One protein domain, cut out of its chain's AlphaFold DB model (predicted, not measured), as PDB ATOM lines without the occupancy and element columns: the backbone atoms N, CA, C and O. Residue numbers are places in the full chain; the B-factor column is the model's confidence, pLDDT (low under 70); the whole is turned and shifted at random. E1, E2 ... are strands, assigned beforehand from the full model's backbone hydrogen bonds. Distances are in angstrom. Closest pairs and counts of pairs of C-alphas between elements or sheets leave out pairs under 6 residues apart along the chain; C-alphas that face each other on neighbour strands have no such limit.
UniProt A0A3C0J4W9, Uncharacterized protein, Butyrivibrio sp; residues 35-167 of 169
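This is residues 35 to 167 of the 169 residues of an uncharacterized protein of Butyrivibrio sp (UniProt A0A3C0J4W9). Eight antiparallel strands, E2 to E9, ring a closed barrel; the bent strands E2, E3 and E4 cross one side of it, and E5 to E8 run side by side over the other. A short first strand, E1, pairs onto E2 outside the ring, and the long loops 56 to 68 and 120 to 133 reach away from the body. The printed part has 133 residues with nine named strands, E1 to E9 in chain order, and no named helix; its class is all strand. It is compact, with a radius of gyration of the C-alphas of 14.7 A and spans of 46 by 39 by 23 A.

Begin at E1, residues 37 to 40, and E2, residues 43 to 55, a hairpin with N 38 and O 45 2.9 A apart. E2 bends by 81 degrees at residue 51; beside its residues 43 to 54 you find E3, residues 69 to 80, with N 48 and O 75 at 2.9 A. E4, residues 85 to 93, follows, with N 76 and O 89 at 2.9 A. E5, residues 101 to 108, is the antiparallel neighbour of E4, with N 86 and O 104 within hydrogen-bond range at 3.2 A, and of E6, residues 112 to 119, with N 105 and O 116 within hydrogen-bond range at 2.9 A. E7, residues 134 to 140, E8, residues 145 to 151, and E9, residues 160 to 166, continue the meander, each strand the antiparallel neighbour of the one before. E9 closes the ring on E2, with N 55 and O 163 at 2.8 A.

Find C-alpha 37 at (171.907, 120.162, 157.637), where E1 begins. E2 spans 30.6 A, E3 32.3 A and E4 22.9 A. E9 ends at C-alpha 166, (184.890, 117.775, 149.650).

The C-alphas farthest apart, of Lys 63 and Gly 124, are 48.2 A apart. The printed part has no cut; the long links are E2 to E3 and E6 to E7. Mean pLDDT of the printed part is 71.1, with 49 residues under 70, among them 92 to 103, 119 to 134 and 150 to 159.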
ATOM      1  N   THR A  35     169.556 118.208 152.108       59.00
ATOM      2  CA  THR A  35     170.341 119.231 152.785       59.00
ATOM      3  C   THR A  35     170.942 118.545 153.996       59.00
ATOM      4  O   THR A  35     170.200 118.115 154.879       59.00
ATOM      5  N   ASP A  36     172.259 118.376 153.974       70.56
ATOM      6  CA  ASP A  36     173.021 117.646 154.985       70.56
ATOM      7  C   ASP A  36     172.845 118.228 156.388       70.56
ATOM      8  O   ASP A  36     173.120 117.561 157.382       70.56
ATOM      9  N   ILE A  37     172.340 119.462 156.445       72.75
ATOM     10  CA  ILE A  37     171.907 120.162 157.637       72.75
ATOM     11  C   ILE A  37     170.454 120.616 157.464       72.75
ATOM     12  O   ILE A  37     170.113 121.317 156.506       72.75
ATOM     13  N   VAL A  38     169.604 120.292 158.436       81.19
ATOM     14  CA  VAL A  38     168.266 120.880 158.574       81.19
ATOM     15  C   VAL A  38     168.210 121.672 159.872       81.19
ATOM     16  O   VAL A  38     168.519 121.160 160.940       81.19
ATOM     17  N   MET A  39     167.803 122.939 159.775       78.19
ATOM     18  CA  MET A  39     167.667 123.836 160.923       78.19
ATOM     19  C   MET A  39     166.196 124.088 161.241       78.19
ATOM     20  O   MET A  39     165.434 124.540 160.380       78.19
ATOM     21  N   ASN A  40     165.812 123.875 162.499       82.12
ATOM     22  CA  ASN A  40     164.478 124.166 163.018       82.12
ATOM     23  C   ASN A  40     164.571 124.980 164.319       82.12
ATOM     24  O   ASN A  40     164.529 124.465 165.438       82.12
ATOM     25  N   GLY A  41     164.725 126.296 164.174       85.12
ATOM     26  CA  GLY A  41     165.005 127.174 165.308       85.12
ATOM     27  C   GLY A  41     166.418 126.939 165.842       85.12
ATOM     28  O   GLY A  41     167.382 127.254 165.153       85.12
ATOM     29  N   ASN A  42     166.527 126.411 167.065       84.56
ATOM     30  CA  ASN A  42     167.813 126.076 167.699       84.56
ATOM     31  C   ASN A  42     168.191 124.595 167.554       84.56
ATOM     32  O   ASN A  42     169.286 124.213 167.969       84.56
ATOM     33  N   GLU A  43     167.273 123.781 167.036       85.62
ATOM     34  CA  GLU A  43     167.506 122.377 166.723       85.62
ATOM     35  C   GLU A  43     168.180 122.277 165.356       85.62
ATOM     36  O   GLU A  43     167.763 122.945 164.400       85.62
ATOM     37  N   ILE A  44     169.227 121.464 165.291       85.06
ATOM     38  CA  ILE A  44     169.937 121.125 164.066       85.06
ATOM     39  C   ILE A  44     169.914 119.612 163.897       85.06
ATOM     40  O   ILE A  44     170.234 118.879 164.832       85.06
ATOM     41  N   ASP A  45     169.572 119.165 162.700       85.88
ATOM     42  CA  ASP A  45     169.728 117.783 162.275       85.88
ATOM     43  C   ASP A  45     170.868 117.716 161.268       85.88
ATOM     44  O   ASP A  45     170.849 118.420 160.256       85.88
ATOM     45  N   PHE A  46     171.835 116.848 161.534       82.75
ATOM     46  CA  PHE A  46     172.893 116.506 160.600       82.75
ATOM     47  C   PHE A  46     172.620 115.136 159.985       82.75
ATOM     48  O   PHE A  46     172.248 114.189 160.684       82.75
ATOM     49  N   ASN A  47     172.837 115.021 158.678       82.75
ATOM     50  CA  ASN A  47     172.741 113.764 157.944       82.75
ATOM     51  C   ASN A  47     173.820 113.690 156.861       82.75
ATOM     52  O   ASN A  47     173.529 113.729 155.666       82.75
ATOM     53  N   VAL A  48     175.067 113.606 157.310       78.06
ATOM     54  CA  VAL A  48     176.255 113.540 156.463       78.06
ATOM     55  C   VAL A  48     176.791 112.122 156.515       78.06
ATOM     56  O   VAL A  48     177.106 111.610 157.587       78.06
ATOM     57  N   ASP A  49     176.931 111.514 155.348       80.19
ATOM     58  CA  ASP A  49     177.604 110.232 155.167       80.19
ATOM     59  C   ASP A  49     178.243 110.238 153.777       80.19
ATOM     60  O   ASP A  49     177.585 109.962 152.767       80.19
ATOM     61  N   ARG A  50     179.494 110.711 153.695       75.38
ATOM     62  CA  ARG A  50     180.222 110.783 152.421       75.38
ATOM     63  C   ARG A  50     181.732 110.848 152.609       75.38
ATOM     64  O   ARG A  50     182.268 110.979 153.709       75.38
ATOM     65  N   LYS A  51     182.428 110.767 151.478       77.31
ATOM     66  CA  LYS A  51     183.885 110.744 151.415       77.31
ATOM     67  C   LYS A  51     184.479 112.113 151.123       77.31
ATOM     68  O   LYS A  51     184.020 112.817 150.229       77.31
ATOM     69  N   PHE A  52     185.562 112.411 151.822       77.56
ATOM     70  CA  PHE A  52     186.306 113.661 151.762       77.56
ATOM     71  C   PHE A  52     187.798 113.389 151.560       77.56
ATOM     72  O   PHE A  52     188.278 112.254 151.676       77.56
ATOM     73  N   TYR A  53     188.555 114.446 151.280       80.06
ATOM     74  CA  TYR A  53     190.008 114.401 151.252       80.06
ATOM     75  C   TYR A  53     190.625 115.051 152.481       80.06
ATOM     76  O   TYR A  53     190.266 116.160 152.861       80.06
ATOM     77  N   LEU A  54     191.604 114.354 153.059       80.31
ATOM     78  CA  LEU A  54     192.378 114.822 154.201       80.31
ATOM     79  C   LEU A  54     193.631 115.588 153.753       80.31
ATOM     80  O   LEU A  54     194.442 115.056 152.984       80.31
ATOM     81  N   TYR A  55     193.843 116.778 154.313       76.88
ATOM     82  CA  TYR A  55     195.046 117.597 154.149       76.88
ATOM     83  C   TYR A  55     195.604 118.012 155.523       76.88
ATOM     84  O   TYR A  55     194.845 118.307 156.444       76.88
ATOM     85  N   THR A  56     196.931 118.034 155.669       75.19
ATOM     86  CA  THR A  56     197.624 118.537 156.879       75.19
ATOM     87  C   THR A  56     197.930 120.026 156.820       75.19
ATOM     88  O   THR A  56     198.011 120.685 157.847       75.19
ATOM     89  N   ASP A  57     198.091 120.565 155.614       70.75
ATOM     90  CA  ASP A  57     198.213 121.999 155.386       70.75
ATOM     91  C   ASP A  57     196.875 122.530 154.879       70.75
ATOM     92  O   ASP A  57     196.150 121.802 154.196       70.75
ATOM     93  N   ASN A  58     196.572 123.799 155.161       72.31
ATOM     94  CA  ASN A  58     195.427 124.460 154.548       72.31
ATOM     95  C   ASN A  58     195.612 124.463 153.017       72.31
ATOM     96  O   ASN A  58     196.560 125.083 152.515       72.31
ATOM     97  N   PRO A  59     194.746 123.780 152.250       63.56
ATOM     98  CA  PRO A  59     194.894 123.699 150.803       63.56
ATOM     99  C   PRO A  59     194.655 125.044 150.100       63.56
ATOM    100  O   PRO A  59     195.135 125.217 148.978       63.56
ATOM    101  N   GLU A  60     194.003 126.016 150.747       69.94
ATOM    102  CA  GLU A  60     193.904 127.387 150.229       69.94
ATOM    103  C   GLU A  60     195.240 128.145 150.313       69.94
ATOM    104  O   GLU A  60     195.579 128.931 149.423       69.94
ATOM    105  N   ASP A  61     196.041 127.864 151.346       72.56
ATOM    106  CA  ASP A  61     197.347 128.494 151.561       72.56
ATOM    107  C   ASP A  61     198.444 127.858 150.692       72.56
ATOM    108  O   ASP A  61     199.447 128.497 150.348       72.56
ATOM    109  N   VAL A  62     198.254 126.596 150.290       67.25
ATOM    110  CA  VAL A  62     199.231 125.820 149.520       67.25
ATOM    111  C   VAL A  62     198.708 125.517 148.117       67.25
ATOM    112  O   VAL A  62     198.003 124.541 147.868       67.25
ATOM    113  N   LYS A  63     199.152 126.314 147.135       64.12
ATOM    114  CA  LYS A  63     198.882 126.050 145.709       64.12
ATOM    115  C   LYS A  63     199.296 124.625 145.321       64.12
ATOM    116  O   LYS A  63     200.481 124.294 145.346       64.12
ATOM    117  N   ASN A  64     198.333 123.842 144.832       68.75
ATOM    118  CA  ASN A  64     198.482 122.429 144.454       68.75
ATOM    119  C   ASN A  64     198.738 121.473 145.632       68.75
ATOM    120  O   ASN A  64     199.423 120.459 145.450       68.75
ATOM    121  N   ALA A  65     198.210 121.779 146.821       72.25
ATOM    122  CA  ALA A  65     198.156 120.819 147.915       72.25
ATOM    123  C   ALA A  65     197.586 119.484 147.411       72.25
ATOM    124  O   ALA A  65     196.542 119.436 146.759       72.25
ATOM    125  N   LYS A  66     198.309 118.394 147.671       78.88
ATOM    126  CA  LYS A  66     197.835 117.050 147.343       78.88
ATOM    127  C   LYS A  66     197.142 116.466 148.565       78.88
ATOM    128  O   LYS A  66     197.707 116.573 149.654       78.88
ATOM    129  N   PRO A  67     195.982 115.817 148.388       78.38
ATOM    130  CA  PRO A  67     195.343 115.124 149.489       78.38
ATOM    131  C   PRO A  67     196.263 114.005 149.976       78.38
ATOM    132  O   PRO A  67     196.913 113.326 149.173       78.38
ATOM    133  N   GLN A  68     196.326 113.809 151.288       78.69
ATOM    134  CA  GLN A  68     197.084 112.706 151.868       78.69
ATOM    135  C   GLN A  68     196.392 111.371 151.595       78.69
ATOM    136  O   GLN A  68     197.039 110.399 151.203       78.69
ATOM    137  N   LYS A  69     195.072 111.333 151.813       80.31
ATOM    138  CA  LYS A  69     194.206 110.166 151.614       80.31
ATOM    139  C   LYS A  69     192.732 110.566 151.570       80.31
ATOM    140  O   LYS A  69     192.370 111.679 151.945       80.31
ATOM    141  N   GLU A  70     191.910 109.631 151.114       82.25
ATOM    142  CA  GLU A  70     190.453 109.679 151.249       82.25
ATOM    143  C   GLU A  70     190.069 109.277 152.681       82.25
ATOM    144  O   GLU A  70     190.664 108.351 153.244       82.25
ATOM    145  N   VAL A  71     189.110 109.993 153.260       76.12
ATOM    146  CA  VAL A  71     188.508 109.708 154.567       76.12
ATOM    147  C   VAL A  71     186.993 109.688 154.419       76.12
ATOM    148  O   VAL A  71     186.443 110.397 153.578       76.12
ATOM    149  N   GLU A  72     186.318 108.869 155.210       76.88
ATOM    150  CA  GLU A  72     184.856 108.826 155.260       76.88
ATOM    151  C   GLU A  72     184.393 109.561 156.511       76.88
ATOM    152  O   GLU A  72     184.862 109.273 157.612       76.88
ATOM    153  N   VAL A  73     183.528 110.557 156.333       75.44
ATOM    154  CA  VAL A  73     182.979 111.350 157.434       75.44
ATOM    155  C   VAL A  73     181.511 110.998 157.576       75.44
ATOM    156  O   VAL A  73     180.723 111.217 156.653       75.44
ATOM    157  N   VAL A  74     181.158 110.503 158.759       76.88
ATOM    158  CA  VAL A  74     179.776 110.282 159.172       76.88
ATOM    159  C   VAL A  74     179.449 111.271 160.275       76.88
ATOM    160  O   VAL A  74     180.089 111.288 161.325       76.88
ATOM    161  N   PHE A  75     178.434 112.091 160.037       76.62
ATOM    162  CA  PHE A  75     177.904 113.046 160.995       76.62
ATOM    163  C   PHE A  75     176.381 112.977 160.943       76.62
ATOM    164  O   PHE A  75     175.733 113.597 160.101       76.62
ATOM    165  N   SER A  76     175.809 112.151 161.813       81.06
ATOM    166  CA  SER A  76     174.375 111.856 161.812       81.06
ATOM    167  C   SER A  76     173.799 112.006 163.207       81.06
ATOM    168  O   SER A  76     174.248 111.347 164.139       81.06
ATOM    169  N   GLY A  77     172.814 112.878 163.372       84.31
ATOM    170  CA  GLY A  77     172.190 113.101 164.672       84.31
ATOM    171  C   GLY A  77     171.553 114.468 164.806       84.31
ATOM    172  O   GLY A  77     171.555 115.265 163.869       84.31
ATOM    173  N   THR A  78     171.048 114.733 166.002       86.31
ATOM    174  CA  THR A  78     170.303 115.946 166.327       86.31
ATOM    175  C   THR A  78     170.959 116.644 167.506       86.31
ATOM    176  O   THR A  78     171.374 116.003 168.473       86.31
ATOM    177  N   GLY A  79     171.054 117.969 167.457       85.88
ATOM    178  CA  GLY A  79     171.586 118.754 168.567       85.88
ATOM    179  C   GLY A  79     170.860 120.068 168.775       85.88
ATOM    180  O   GLY A  79     170.098 120.528 167.923       85.88
ATOM    181  N   ASN A  80     171.116 120.696 169.922       86.19
ATOM    182  CA  ASN A  80     170.567 122.006 170.247       86.19
ATOM    183  C   ASN A  80     171.679 123.002 170.585       86.19
ATOM    184  O   ASN A  80     172.359 122.876 171.604       86.19
ATOM    185  N   ILE A  81     171.800 124.057 169.775       80.19
ATOM    186  CA  ILE A  81     172.838 125.096 169.926       80.19
ATOM    187  C   ILE A  81     172.739 125.818 171.287       80.19
ATOM    188  O   ILE A  81     173.718 126.380 171.772       80.19
ATOM    189  N   GLY A  82     171.558 125.820 171.917       77.38
ATOM    190  CA  GLY A  82     171.318 126.469 173.206       77.38
ATOM    191  C   GLY A  82     171.618 125.610 174.437       77.38
ATOM    192  O   GLY A  82     171.935 126.180 175.481       77.38
ATOM    193  N   SER A  83     171.506 124.277 174.353       79.31
ATOM    194  CA  SER A  83     171.867 123.379 175.469       79.31
ATOM    195  C   SER A  83     173.309 122.893 175.377       79.31
ATOM    196  O   SER A  83     173.913 122.558 176.393       79.31
ATOM    197  N   GLY A  84     173.866 122.909 174.167       74.19
ATOM    198  CA  GLY A  84     175.166 122.344 173.893       74.19
ATOM    199  C   GLY A  84     175.117 120.842 173.661       74.19
ATOM    200  O   GLY A  84     176.147 120.293 173.342       74.19
ATOM    201  N   ASP A  85     173.984 120.154 173.784       79.94
ATOM    202  CA  ASP A  85     173.951 118.697 173.627       79.94
ATOM    203  C   ASP A  85     173.778 118.304 172.157       79.94
ATOM    204  O   ASP A  85     172.987 118.911 171.424       79.94
ATOM    205  N   PHE A  86     174.500 117.268 171.736       81.81
ATOM    206  CA  PHE A  86     174.290 116.586 170.464       81.81
ATOM    207  C   PHE A  86     174.199 115.076 170.688       81.81
ATOM    208  O   PHE A  86     175.077 114.466 171.302       81.81
ATOM    209  N   GLU A  87     173.130 114.481 170.172       82.00
ATOM    210  CA  GLU A  87     172.880 113.045 170.196       82.00
ATOM    211  C   GLU A  87     173.009 112.505 168.774       82.00
ATOM    212  O   GLU A  87     172.206 112.816 167.893       82.00
ATOM    213  N   GLY A  88     174.031 111.690 168.536       77.25
ATOM    214  CA  GLY A  88     174.311 111.201 167.199       77.25
ATOM    215  C   GLY A  88     175.575 110.370 167.105       77.25
ATOM    216  O   GLY A  88     176.235 110.080 168.101       77.25
ATOM    217  N   ASN A  89     175.897 109.995 165.876       75.31
ATOM    218  CA  ASN A  89     177.132 109.342 165.510       75.31
ATOM    219  C   ASN A  89     178.039 110.329 164.772       75.31
ATOM    220  O   ASN A  89     177.627 110.955 163.791       75.31
ATOM    221  N   VAL A  90     179.280 110.417 165.242       73.31
ATOM    222  CA  VAL A  90     180.347 111.204 164.629       73.31
ATOM    223  C   VAL A  90     181.547 110.291 164.455       73.31
ATOM    224  O   VAL A  90     182.160 109.876 165.445       73.31
ATOM    225  N   SER A  91     181.889 109.991 163.209       73.06
ATOM    226  CA  SER A  91     183.091 109.239 162.860       73.06
ATOM    227  C   SER A  91     183.808 109.884 161.679       73.06
ATOM    228  O   SER A  91     183.194 110.443 160.773       73.06
ATOM    229  N   VAL A  92     185.139 109.814 161.705       69.25
ATOM    230  CA  VAL A  92     185.996 110.208 160.583       69.25
ATOM    231  C   VAL A  92     186.953 109.059 160.314       69.25
ATOM    232  O   VAL A  92     188.060 108.993 160.858       69.25
ATOM    233  N   GLU A  93     186.486 108.094 159.528       67.56
ATOM    234  CA  GLU A  93     187.251 106.901 159.204       67.56
ATOM    235  C   GLU A  93     188.414 107.247 158.279       67.56
ATOM    236  O   GLU A  93     188.276 107.907 157.248       67.56
ATOM    237  N   GLY A  94     189.600 106.787 158.665       58.59
ATOM    238  CA  GLY A  94     190.842 107.068 157.965       58.59
ATOM    239  C   GLY A  94     191.733 108.036 158.726       58.59
ATOM    240  O   GLY A  94     192.946 107.918 158.598       58.59
ATOM    241  N   LEU A  95     191.222 108.900 159.601       59.91
ATOM    242  CA  LEU A  95     192.063 109.448 160.664       59.91
ATOM    243  C   LEU A  95     192.253 108.361 161.732       59.91
ATOM    244  O   LEU A  95     191.305 107.669 162.087       59.91
ATOM    245  N   GLU A  96     193.469 108.179 162.259       53.09
ATOM    246  CA  GLU A  96     193.709 107.282 163.409       53.09
ATOM    247  C   GLU A  96     193.183 107.913 164.715       53.09
ATOM    248  O   GLU A  96     193.862 107.942 165.746       53.09
ATOM    249  N   LEU A  97     191.970 108.463 164.661       54.34
ATOM    250  CA  LEU A  97     191.198 108.932 165.795       54.34
ATOM    251  C   LEU A  97     190.476 107.717 166.371       54.34
ATOM    252  O   LEU A  97     189.270 107.559 166.255       54.34
ATOM    253  N   GLY A  98     191.260 106.813 166.961       45.84
ATOM    254  CA  GLY A  98     190.793 105.593 167.628       45.84
ATOM    255  C   GLY A  98     190.088 105.850 168.964       45.84
ATOM    256  O   GLY A  98     190.289 105.085 169.902       45.84
ATOM    257  N   GLY A  99     189.325 106.937 169.057       49.84
ATOM    258  CA  GLY A  99     188.640 107.364 170.265       49.84
ATOM    259  C   GLY A  99     187.155 107.079 170.173       49.84
ATOM    260  O   GLY A  99     186.472 107.564 169.276       49.84
ATOM    261  N   ASN A 100     186.644 106.319 171.132       53.88
ATOM    262  CA  ASN A 100     185.211 106.224 171.342       53.88
ATOM    263  C   ASN A 100     184.772 107.466 172.124       53.88
ATOM    264  O   ASN A 100     185.005 107.573 173.331       53.88
ATOM    265  N   ASN A 101     184.190 108.431 171.419       60.66
ATOM    266  CA  ASN A 101     183.658 109.635 172.042       60.66
ATOM    267  C   ASN A 101     182.351 109.316 172.745       60.66
ATOM    268  O   ASN A 101     181.509 108.597 172.215       60.66
ATOM    269  N   GLN A 102     182.190 109.856 173.948       58.84
ATOM    270  CA  GLN A 102     180.996 109.615 174.754       58.84
ATOM    271  C   GLN A 102     180.110 110.854 174.874       58.84
ATOM    272  O   GLN A 102     178.992 110.754 175.368       58.84
ATOM    273  N   GLY A 103     180.589 112.016 174.425       68.94
ATOM    274  CA  GLY A 103     179.824 113.251 174.457       68.94
ATOM    275  C   GLY A 103     180.228 114.203 173.346       68.94
ATOM    276  O   GLY A 103     181.412 114.362 173.034       68.94
ATOM    277  N   TYR A 104     179.219 114.857 172.787       76.31
ATOM    278  CA  TYR A 104     179.354 115.849 171.740       76.31
ATOM    279  C   TYR A 104     178.724 117.141 172.226       76.31
ATOM    280  O   TYR A 104     177.545 117.144 172.591       76.31
ATOM    281  N   ASN A 105     179.507 118.222 172.248       81.25
ATOM    282  CA  ASN A 105     178.974 119.539 172.541       81.25
ATOM    283  C   ASN A 105     178.828 120.378 171.271       81.25
ATOM    284  O   ASN A 105     179.833 120.686 170.632       81.25
ATOM    285  N   LEU A 106     177.600 120.742 170.912       84.31
ATOM    286  CA  LEU A 106     177.300 121.549 169.734       84.31
ATOM    287  C   LEU A 106     177.174 123.030 170.096       84.31
ATOM    288  O   LEU A 106     176.362 123.419 170.930       84.31
ATOM    289  N   SER A 107     177.880 123.883 169.364       84.62
ATOM    290  CA  SER A 107     177.763 125.335 169.501       84.62
ATOM    291  C   SER A 107     177.794 126.047 168.150       84.62
ATOM    292  O   SER A 107     178.166 125.472 167.125       84.62
ATOM    293  N   LYS A 108     177.385 127.320 168.139       84.25
ATOM    294  CA  LYS A 108     177.522 128.190 166.966       84.25
ATOM    295  C   LYS A 108     178.968 128.677 166.864       84.25
ATOM    296  O   LYS A 108     179.499 129.202 167.842       84.25
ATOM    297  N   SER A 109     179.573 128.543 165.687       81.44
ATOM    298  CA  SER A 109     180.885 129.119 165.368       81.44
ATOM    299  C   SER A 109     180.730 130.342 164.456       81.44
ATOM    300  O   SER A 109     179.621 130.670 164.031       81.44
ATOM    301  N   GLU A 110     181.832 131.039 164.166       79.69
ATOM    302  CA  GLU A 110     181.830 132.254 163.334       79.69
ATOM    303  C   GLU A 110     181.195 132.030 161.951       79.69
ATOM    304  O   GLU A 110     180.424 132.872 161.497       79.69
ATOM    305  N   ASN A 111     181.454 130.869 161.333       75.69
ATOM    306  CA  ASN A 111     181.034 130.547 159.962       75.69
ATOM    307  C   ASN A 111     180.117 129.315 159.868       75.69
ATOM    308  O   ASN A 111     179.865 128.815 158.774       75.69
ATOM    309  N   GLY A 112     179.629 128.799 160.998       84.81
ATOM    310  CA  GLY A 112     178.773 127.618 161.008       84.81
ATOM    311  C   GLY A 112     178.571 127.044 162.396       84.81
ATOM    312  O   GLY A 112     177.966 127.693 163.255       84.81
ATOM    313  N   TYR A 113     179.036 125.820 162.601       84.44
ATOM    314  CA  TYR A 113     178.850 125.045 163.820       84.44
ATOM    315  C   TYR A 113     180.188 124.493 164.299       84.44
ATOM    316  O   TYR A 113     181.104 124.287 163.506       84.44
ATOM    317  N   SER A 114     180.305 124.284 165.604       85.06
ATOM    318  CA  SER A 114     181.454 123.620 166.209       85.06
ATOM    319  C   SER A 114     180.955 122.479 167.075       85.06
ATOM    320  O   SER A 114     180.100 122.691 167.942       85.06
ATOM    321  N   LEU A 115     181.471 121.280 166.820       83.31
ATOM    322  CA  LEU A 115     181.195 120.090 167.602       83.31
ATOM    323  C   LEU A 115     182.443 119.695 168.385       83.31
ATOM    324  O   LEU A 115     183.425 119.197 167.831       83.31
ATOM    325  N   ASN A 116     182.401 119.916 169.694       79.50
ATOM    326  CA  ASN A 116     183.449 119.473 170.596       79.50
ATOM    327  C   ASN A 116     183.197 118.013 170.970       79.50
ATOM    328  O   ASN A 116     182.254 117.692 171.696       79.50
ATOM    329  N   CYS A 117     184.033 117.134 170.440       76.75
ATOM    330  CA  CYS A 117     183.977 115.708 170.673       76.75
ATOM    331  C   CYS A 117     184.889 115.387 171.851       76.75
ATOM    332  O   CYS A 117     186.117 115.391 171.731       76.75
ATOM    333  N   MET A 118     184.268 115.138 173.001       70.50
ATOM    334  CA  MET A 118     184.983 114.805 174.219       70.50
ATOM    335  C   MET A 118     185.168 113.294 174.284       70.50
ATOM    336  O   MET A 118     184.225 112.526 174.517       70.50
ATOM    337  N   GLY A 119     186.413 112.876 174.107       59.25
ATOM    338  CA  GLY A 119     186.836 111.547 174.476       59.25
ATOM    339  C   GLY A 119     186.840 111.447 176.002       59.25
ATOM    340  O   GLY A 119     187.480 112.237 176.697       59.25
ATOM    341  N   GLY A 120     186.160 110.450 176.553       53.38
ATOM    342  CA  GLY A 120     186.186 110.215 177.991       53.38
ATOM    343  C   GLY A 120     185.359 109.011 178.396       53.38
ATOM    344  O   GLY A 120     184.488 108.582 177.654       53.38
ATOM    345  N   ASN A 121     185.616 108.507 179.602       51.78
ATOM    346  CA  ASN A 121     184.680 107.653 180.326       51.78
ATOM    347  C   ASN A 121     183.761 108.576 181.138       51.78
ATOM    348  O   ASN A 121     184.080 108.947 182.272       51.78
ATOM    349  N   ILE A 122     182.659 109.012 180.537       52.94
ATOM    350  CA  ILE A 122     181.603 109.770 181.202       52.94
ATOM    351  C   ILE A 122     181.038 108.906 182.333       52.94
ATOM    352  O   ILE A 122     180.709 107.733 182.148       52.94
ATOM    353  N   GLN A 123     180.936 109.479 183.535       41.88
ATOM    354  CA  GLN A 123     180.374 108.772 184.687       41.88
ATOM    355  C   GLN A 123     178.962 108.265 184.365       41.88
ATOM    356  O   GLN A 123     178.065 109.055 184.090       41.88
ATOM    357  N   GLY A 124     178.769 106.948 184.452       48.00
ATOM    358  CA  GLY A 124     177.486 106.300 184.169       48.00
ATOM    359  C   GLY A 124     177.365 105.682 182.772       48.00
ATOM    360  O   GLY A 124     176.357 105.027 182.520       48.00
ATOM    361  N   ILE A 125     178.375 105.822 181.906       51.75
ATOM    362  CA  ILE A 125     178.495 105.112 180.623       51.75
ATOM    363  C   ILE A 125     179.611 104.065 180.747       51.75
ATOM    364  O   ILE A 125     180.580 104.268 181.483       51.75
ATOM    365  N   GLU A 126     179.462 102.913 180.080       51.88
ATOM    366  CA  GLU A 126     180.515 101.894 180.070       51.88
ATOM    367  C   GLU A 126     181.814 102.492 179.517       51.88
ATOM    368  O   GLU A 126     181.787 103.163 178.484       51.88
ATOM    369  N   PRO A 127     182.950 102.302 180.205       54.84
ATOM    370  CA  PRO A 127     184.214 102.834 179.741       54.84
ATOM    371  C   PRO A 127     184.598 102.179 178.421       54.84
ATOM    372  O   PRO A 127     184.367 100.983 178.239       54.84
ATOM    373  N   VAL A 128     185.218 102.939 177.521       54.12
ATOM    374  CA  VAL A 128     185.607 102.393 176.220       54.12
ATOM    375  C   VAL A 128     187.096 102.109 176.148       54.12
ATOM    376  O   VAL A 128     187.922 102.892 176.614       54.12
ATOM    377  N   GLU A 129     187.436 100.956 175.575       52.84
ATOM    378  CA  GLU A 129     188.820 100.539 175.370       52.84
ATOM    379  C   GLU A 129     189.424 101.273 174.164       52.84
ATOM    380  O   GLU A 129     188.824 101.320 173.092       52.84
ATOM    381  N   GLY A 130     190.620 101.840 174.338       56.47
ATOM    382  CA  GLY A 130     191.361 102.532 173.278       56.47
ATOM    383  C   GLY A 130     191.885 103.911 173.694       56.47
ATOM    384  O   GLY A 130     191.605 104.381 174.798       56.47
ATOM    385  N   PRO A 131     192.696 104.556 172.839       54.09
ATOM    386  CA  PRO A 131     193.164 105.914 173.076       54.09
ATOM    387  C   PRO A 131     191.992 106.900 173.046       54.09
ATOM    388  O   PRO A 131     191.245 106.988 172.079       54.09
ATOM    389  N   ILE A 132     191.836 107.660 174.122       58.84
ATOM    390  CA  ILE A 132     190.821 108.703 174.233       58.84
ATOM    391  C   ILE A 132     191.349 109.931 173.506       58.84
ATOM    392  O   ILE A 132     192.398 110.415 173.909       58.84
ATOM    393  N   TYR A 133     190.649 110.451 172.499       61.75
ATOM    394  CA  TYR A 133     191.025 111.684 171.803       61.75
ATOM    395  C   TYR A 133     189.951 112.745 171.996       61.75
ATOM    396  O   TYR A 133     188.771 112.449 171.845       61.75
ATOM    397  N   ASN A 134     190.362 113.978 172.290       68.31
ATOM    398  CA  ASN A 134     189.481 115.130 172.168       68.31
ATOM    399  C   ASN A 134     189.702 115.753 170.796       68.31
ATOM    400  O   ASN A 134     190.843 115.925 170.365       68.31
ATOM    401  N   TYR A 135     188.629 116.106 170.108       72.50
ATOM    402  CA  TYR A 135     188.756 116.864 168.874       72.50
ATOM    403  C   TYR A 135     187.595 117.828 168.695       72.50
ATOM    404  O   TYR A 135     186.494 117.602 169.193       72.50
ATOM    405  N   ILE A 136     187.857 118.921 167.992       78.62
ATOM    406  CA  ILE A 136     186.848 119.912 167.626       78.62
ATOM    407  C   ILE A 136     186.622 119.795 166.128       78.62
ATOM    408  O   ILE A 136     187.577 119.872 165.358       78.62
ATOM    409  N   ILE A 137     185.371 119.595 165.723       78.88
ATOM    410  CA  ILE A 137     184.970 119.648 164.320       78.88
ATOM    411  C   ILE A 137     184.259 120.974 164.090       78.88
ATOM    412  O   ILE A 137     183.154 121.177 164.585       78.88
ATOM    413  N   ASP A 138     184.881 121.855 163.322       82.44
ATOM    414  CA  ASP A 138     184.221 123.035 162.786       82.44
ATOM    415  C   ASP A 138     183.640 122.711 161.415       82.44
ATOM    416  O   ASP A 138     184.321 122.158 160.553       82.44
ATOM    417  N   ILE A 139     182.383 123.086 161.226       79.38
ATOM    418  CA  ILE A 139     181.588 122.796 160.037       79.38
ATOM    419  C   ILE A 139     181.007 124.121 159.555       79.38
ATOM    420  O   ILE A 139     180.387 124.833 160.352       79.38
ATOM    421  N   THR A 140     181.189 124.475 158.286       78.31
ATOM    422  CA  THR A 140     180.537 125.657 157.702       78.31
ATOM    423  C   THR A 140     179.035 125.434 157.492       78.31
ATOM    424  O   THR A 140     178.554 124.305 157.457       78.31
ATOM    425  N   GLU A 141     178.242 126.506 157.392       73.12
ATOM    426  CA  GLU A 141     176.779 126.384 157.220       73.12
ATOM    427  C   GLU A 141     176.357 125.655 155.934       73.12
ATOM    428  O   GLU A 141     175.281 125.057 155.901       73.12
ATOM    429  N   ASP A 142     177.190 125.720 154.899       69.56
ATOM    430  CA  ASP A 142     177.029 125.035 153.614       69.56
ATOM    431  C   ASP A 142     177.594 123.606 153.608       69.56
ATOM    432  O   ASP A 142     177.292 122.850 152.691       69.56
ATOM    433  N   PHE A 143     178.318 123.204 154.659       67.06
ATOM    434  CA  PHE A 143     179.007 121.914 154.768       67.06
ATOM    435  C   PHE A 143     180.115 121.696 153.718       67.06
ATOM    436  O   PHE A 143     180.611 120.578 153.568       67.06
ATOM    437  N   ASP A 144     180.531 122.754 153.020       67.12
ATOM    438  CA  ASP A 144     181.593 122.679 152.014       67.12
ATOM    439  C   ASP A 144     182.965 122.460 152.680       67.12
ATOM    440  O   ASP A 144     183.809 121.722 152.159       67.12
ATOM    441  N   ASP A 145     183.151 123.025 153.882       71.12
ATOM    442  CA  ASP A 145     184.394 122.951 154.640       71.12
ATOM    443  C   ASP A 145     184.193 122.303 156.016       71.12
ATOM    444  O   ASP A 145     183.467 122.801 156.887       71.12
ATOM    445  N   ILE A 146     184.935 121.218 156.250       74.94
ATOM    446  CA  ILE A 146     185.061 120.579 157.558       74.94
ATOM    447  C   ILE A 146     186.505 120.732 158.034       74.94
ATOM    448  O   ILE A 146     187.465 120.319 157.376       74.94
ATOM    449  N   ARG A 147     186.679 121.299 159.226       78.06
ATOM    450  CA  ARG A 147     187.989 121.438 159.872       78.06
ATOM    451  C   ARG A 147     187.993 120.623 161.146       78.06
ATOM    452  O   ARG A 147     187.128 120.800 161.997       78.06
ATOM    453  N   ILE A 148     188.978 119.747 161.286       74.50
ATOM    454  CA  ILE A 148     189.113 118.877 162.451       74.50
ATOM    455  C   ILE A 148     190.371 119.283 163.198       74.50
ATOM    456  O   ILE A 148     191.486 119.104 162.710       74.50
ATOM    457  N   TRP A 149     190.199 119.799 164.406       73.12
ATOM    458  CA  TRP A 149     191.299 120.011 165.331       73.12
ATOM    459  C   TRP A 149     191.445 118.812 166.244       73.12
ATOM    460  O   TRP A 149     190.552 118.534 167.043       73.12
ATOM    461  N   VAL A 150     192.575 118.119 166.170       69.38
ATOM    462  CA  VAL A 150     192.873 117.022 167.086       69.38
ATOM    463  C   VAL A 150     193.639 117.589 168.271       69.38
ATOM    464  O   VAL A 150     194.780 118.034 168.144       69.38
ATOM    465  N   ILE A 151     192.994 117.562 169.434       64.94
ATOM    466  CA  ILE A 151     193.564 118.015 170.696       64.94
ATOM    467  C   ILE A 151     194.169 116.776 171.357       64.94
ATOM    468  O   ILE A 151     193.466 115.938 171.929       64.94
ATOM    469  N   GLY A 152     195.485 116.624 171.208       57.12
ATOM    470  CA  GLY A 152     196.233 115.517 171.794       57.12
ATOM    471  C   GLY A 152     196.023 115.454 173.309       57.12
ATOM    472  O   GLY A 152     196.365 116.370 174.045       57.12
ATOM    473  N   THR A 153     195.444 114.361 173.781       50.12
ATOM    474  CA  THR A 153     195.257 114.026 175.206       50.12
ATOM    475  C   THR A 153     196.352 113.097 175.733       50.12
ATOM    476  O   THR A 153     196.417 112.848 176.934       50.12
ATOM    477  N   ASP A 154     197.216 112.596 174.846       49.50
ATOM    478  CA  ASP A 154     198.411 111.817 175.157       49.50
ATOM    479  C   ASP A 154     199.642 112.604 174.686       49.50
ATOM    480  O   ASP A 154     199.684 113.065 173.543       49.50
ATOM    481  N   GLU A 155     200.653 112.739 175.551       48.47
ATOM    482  CA  GLU A 155     201.911 113.467 175.296       48.47
ATOM    483  C   GLU A 155     202.674 112.940 174.059       48.47
ATOM    484  O   GLU A 155     203.636 113.558 173.601       48.47
ATOM    485  N   SER A 156     202.253 111.793 173.513       51.41
ATOM    486  CA  SER A 156     202.812 111.151 172.325       51.41
ATOM    487  C   SER A 156     202.327 111.718 170.980       51.41
ATOM    488  O   SER A 156     202.989 111.468 169.968       51.41
ATOM    489  N   LYS A 157     201.220 112.482 170.932       53.91
ATOM    490  CA  LYS A 157     200.701 113.092 169.691       53.91
ATOM    491  C   LYS A 157     200.607 114.623 169.811       53.91
ATOM    492  O   LYS A 157     199.930 115.108 170.715       53.91
ATOM    493  N   PRO A 158     201.261 115.394 168.919       56.75
ATOM    494  CA  PRO A 158     201.145 116.850 168.915       56.75
ATOM    495  C   PRO A 158     199.723 117.285 168.542       56.75
ATOM    496  O   PRO A 158     199.052 116.614 167.759       56.75
ATOM    497  N   GLU A 159     199.276 118.416 169.092       66.00
ATOM    498  CA  GLU A 159     198.068 119.095 168.616       66.00
ATOM    499  C   GLU A 159     198.240 119.449 167.135       66.00
ATOM    500  O   GLU A 159     199.219 120.097 166.755       66.00
ATOM    501  N   GLU A 160     197.299 119.019 166.297       71.25
ATOM    502  CA  GLU A 160     197.385 119.197 164.847       71.25
ATOM    503  C   GLU A 160     196.010 119.519 164.259       71.25
ATOM    504  O   GLU A 160     194.978 118.994 164.692       71.25
ATOM    505  N   TRP A 161     196.004 120.415 163.274       72.62
ATOM    506  CA  TRP A 161     194.830 120.718 162.469       72.62
ATOM    507  C   TRP A 161     194.828 119.856 161.219       72.62
ATOM    508  O   TRP A 161     195.826 119.769 160.508       72.62
ATOM    509  N   TYR A 162     193.670 119.283 160.927       75.62
ATOM    510  CA  TYR A 162     193.402 118.590 159.685       75.62
ATOM    511  C   TYR A 162     192.280 119.295 158.935       75.62
ATOM    512  O   TYR A 162     191.257 119.677 159.508       75.62
ATOM    513  N   TRP A 163     192.471 119.423 157.631       76.56
ATOM    514  CA  TRP A 163     191.472 119.941 156.708       76.56
ATOM    515  C   TRP A 163     190.819 118.764 156.001       76.56
ATOM    516  O   TRP A 163     191.513 117.912 155.438       76.56
ATOM    517  N   VAL A 164     189.492 118.705 156.059       71.88
ATOM    518  CA  VAL A 164     188.688 117.655 155.443       71.88
ATOM    519  C   VAL A 164     187.744 118.326 154.462       71.88
ATOM    520  O   VAL A 164     186.723 118.880 154.844       71.88
ATOM    521  N   LEU A 165     188.140 118.324 153.193       73.44
ATOM    522  CA  LEU A 165     187.423 119.047 152.148       73.44
ATOM    523  C   LEU A 165     186.717 118.092 151.208       73.44
ATOM    524  O   LEU A 165     187.182 116.964 150.984       73.44
ATOM    525  N   GLU A 166     185.591 118.546 150.662       66.88
ATOM    526  CA  GLU A 166     184.890 117.775 149.650       66.88
ATOM    527  C   GLU A 166     185.827 117.529 148.461       66.88
ATOM    528  O   GLU A 166     186.746 118.299 148.156       66.88
ATOM    529  N   LYS A 167     185.644 116.383 147.809       59.78
ATOM    530  CA  LYS A 167     186.425 116.021 146.636       59.78
ATOM    531  C   LYS A 167     186.152 117.032 145.521       59.78
ATOM    532  O   LYS A 167     185.163 116.908 144.809       59.78
TER     533      LYS A 167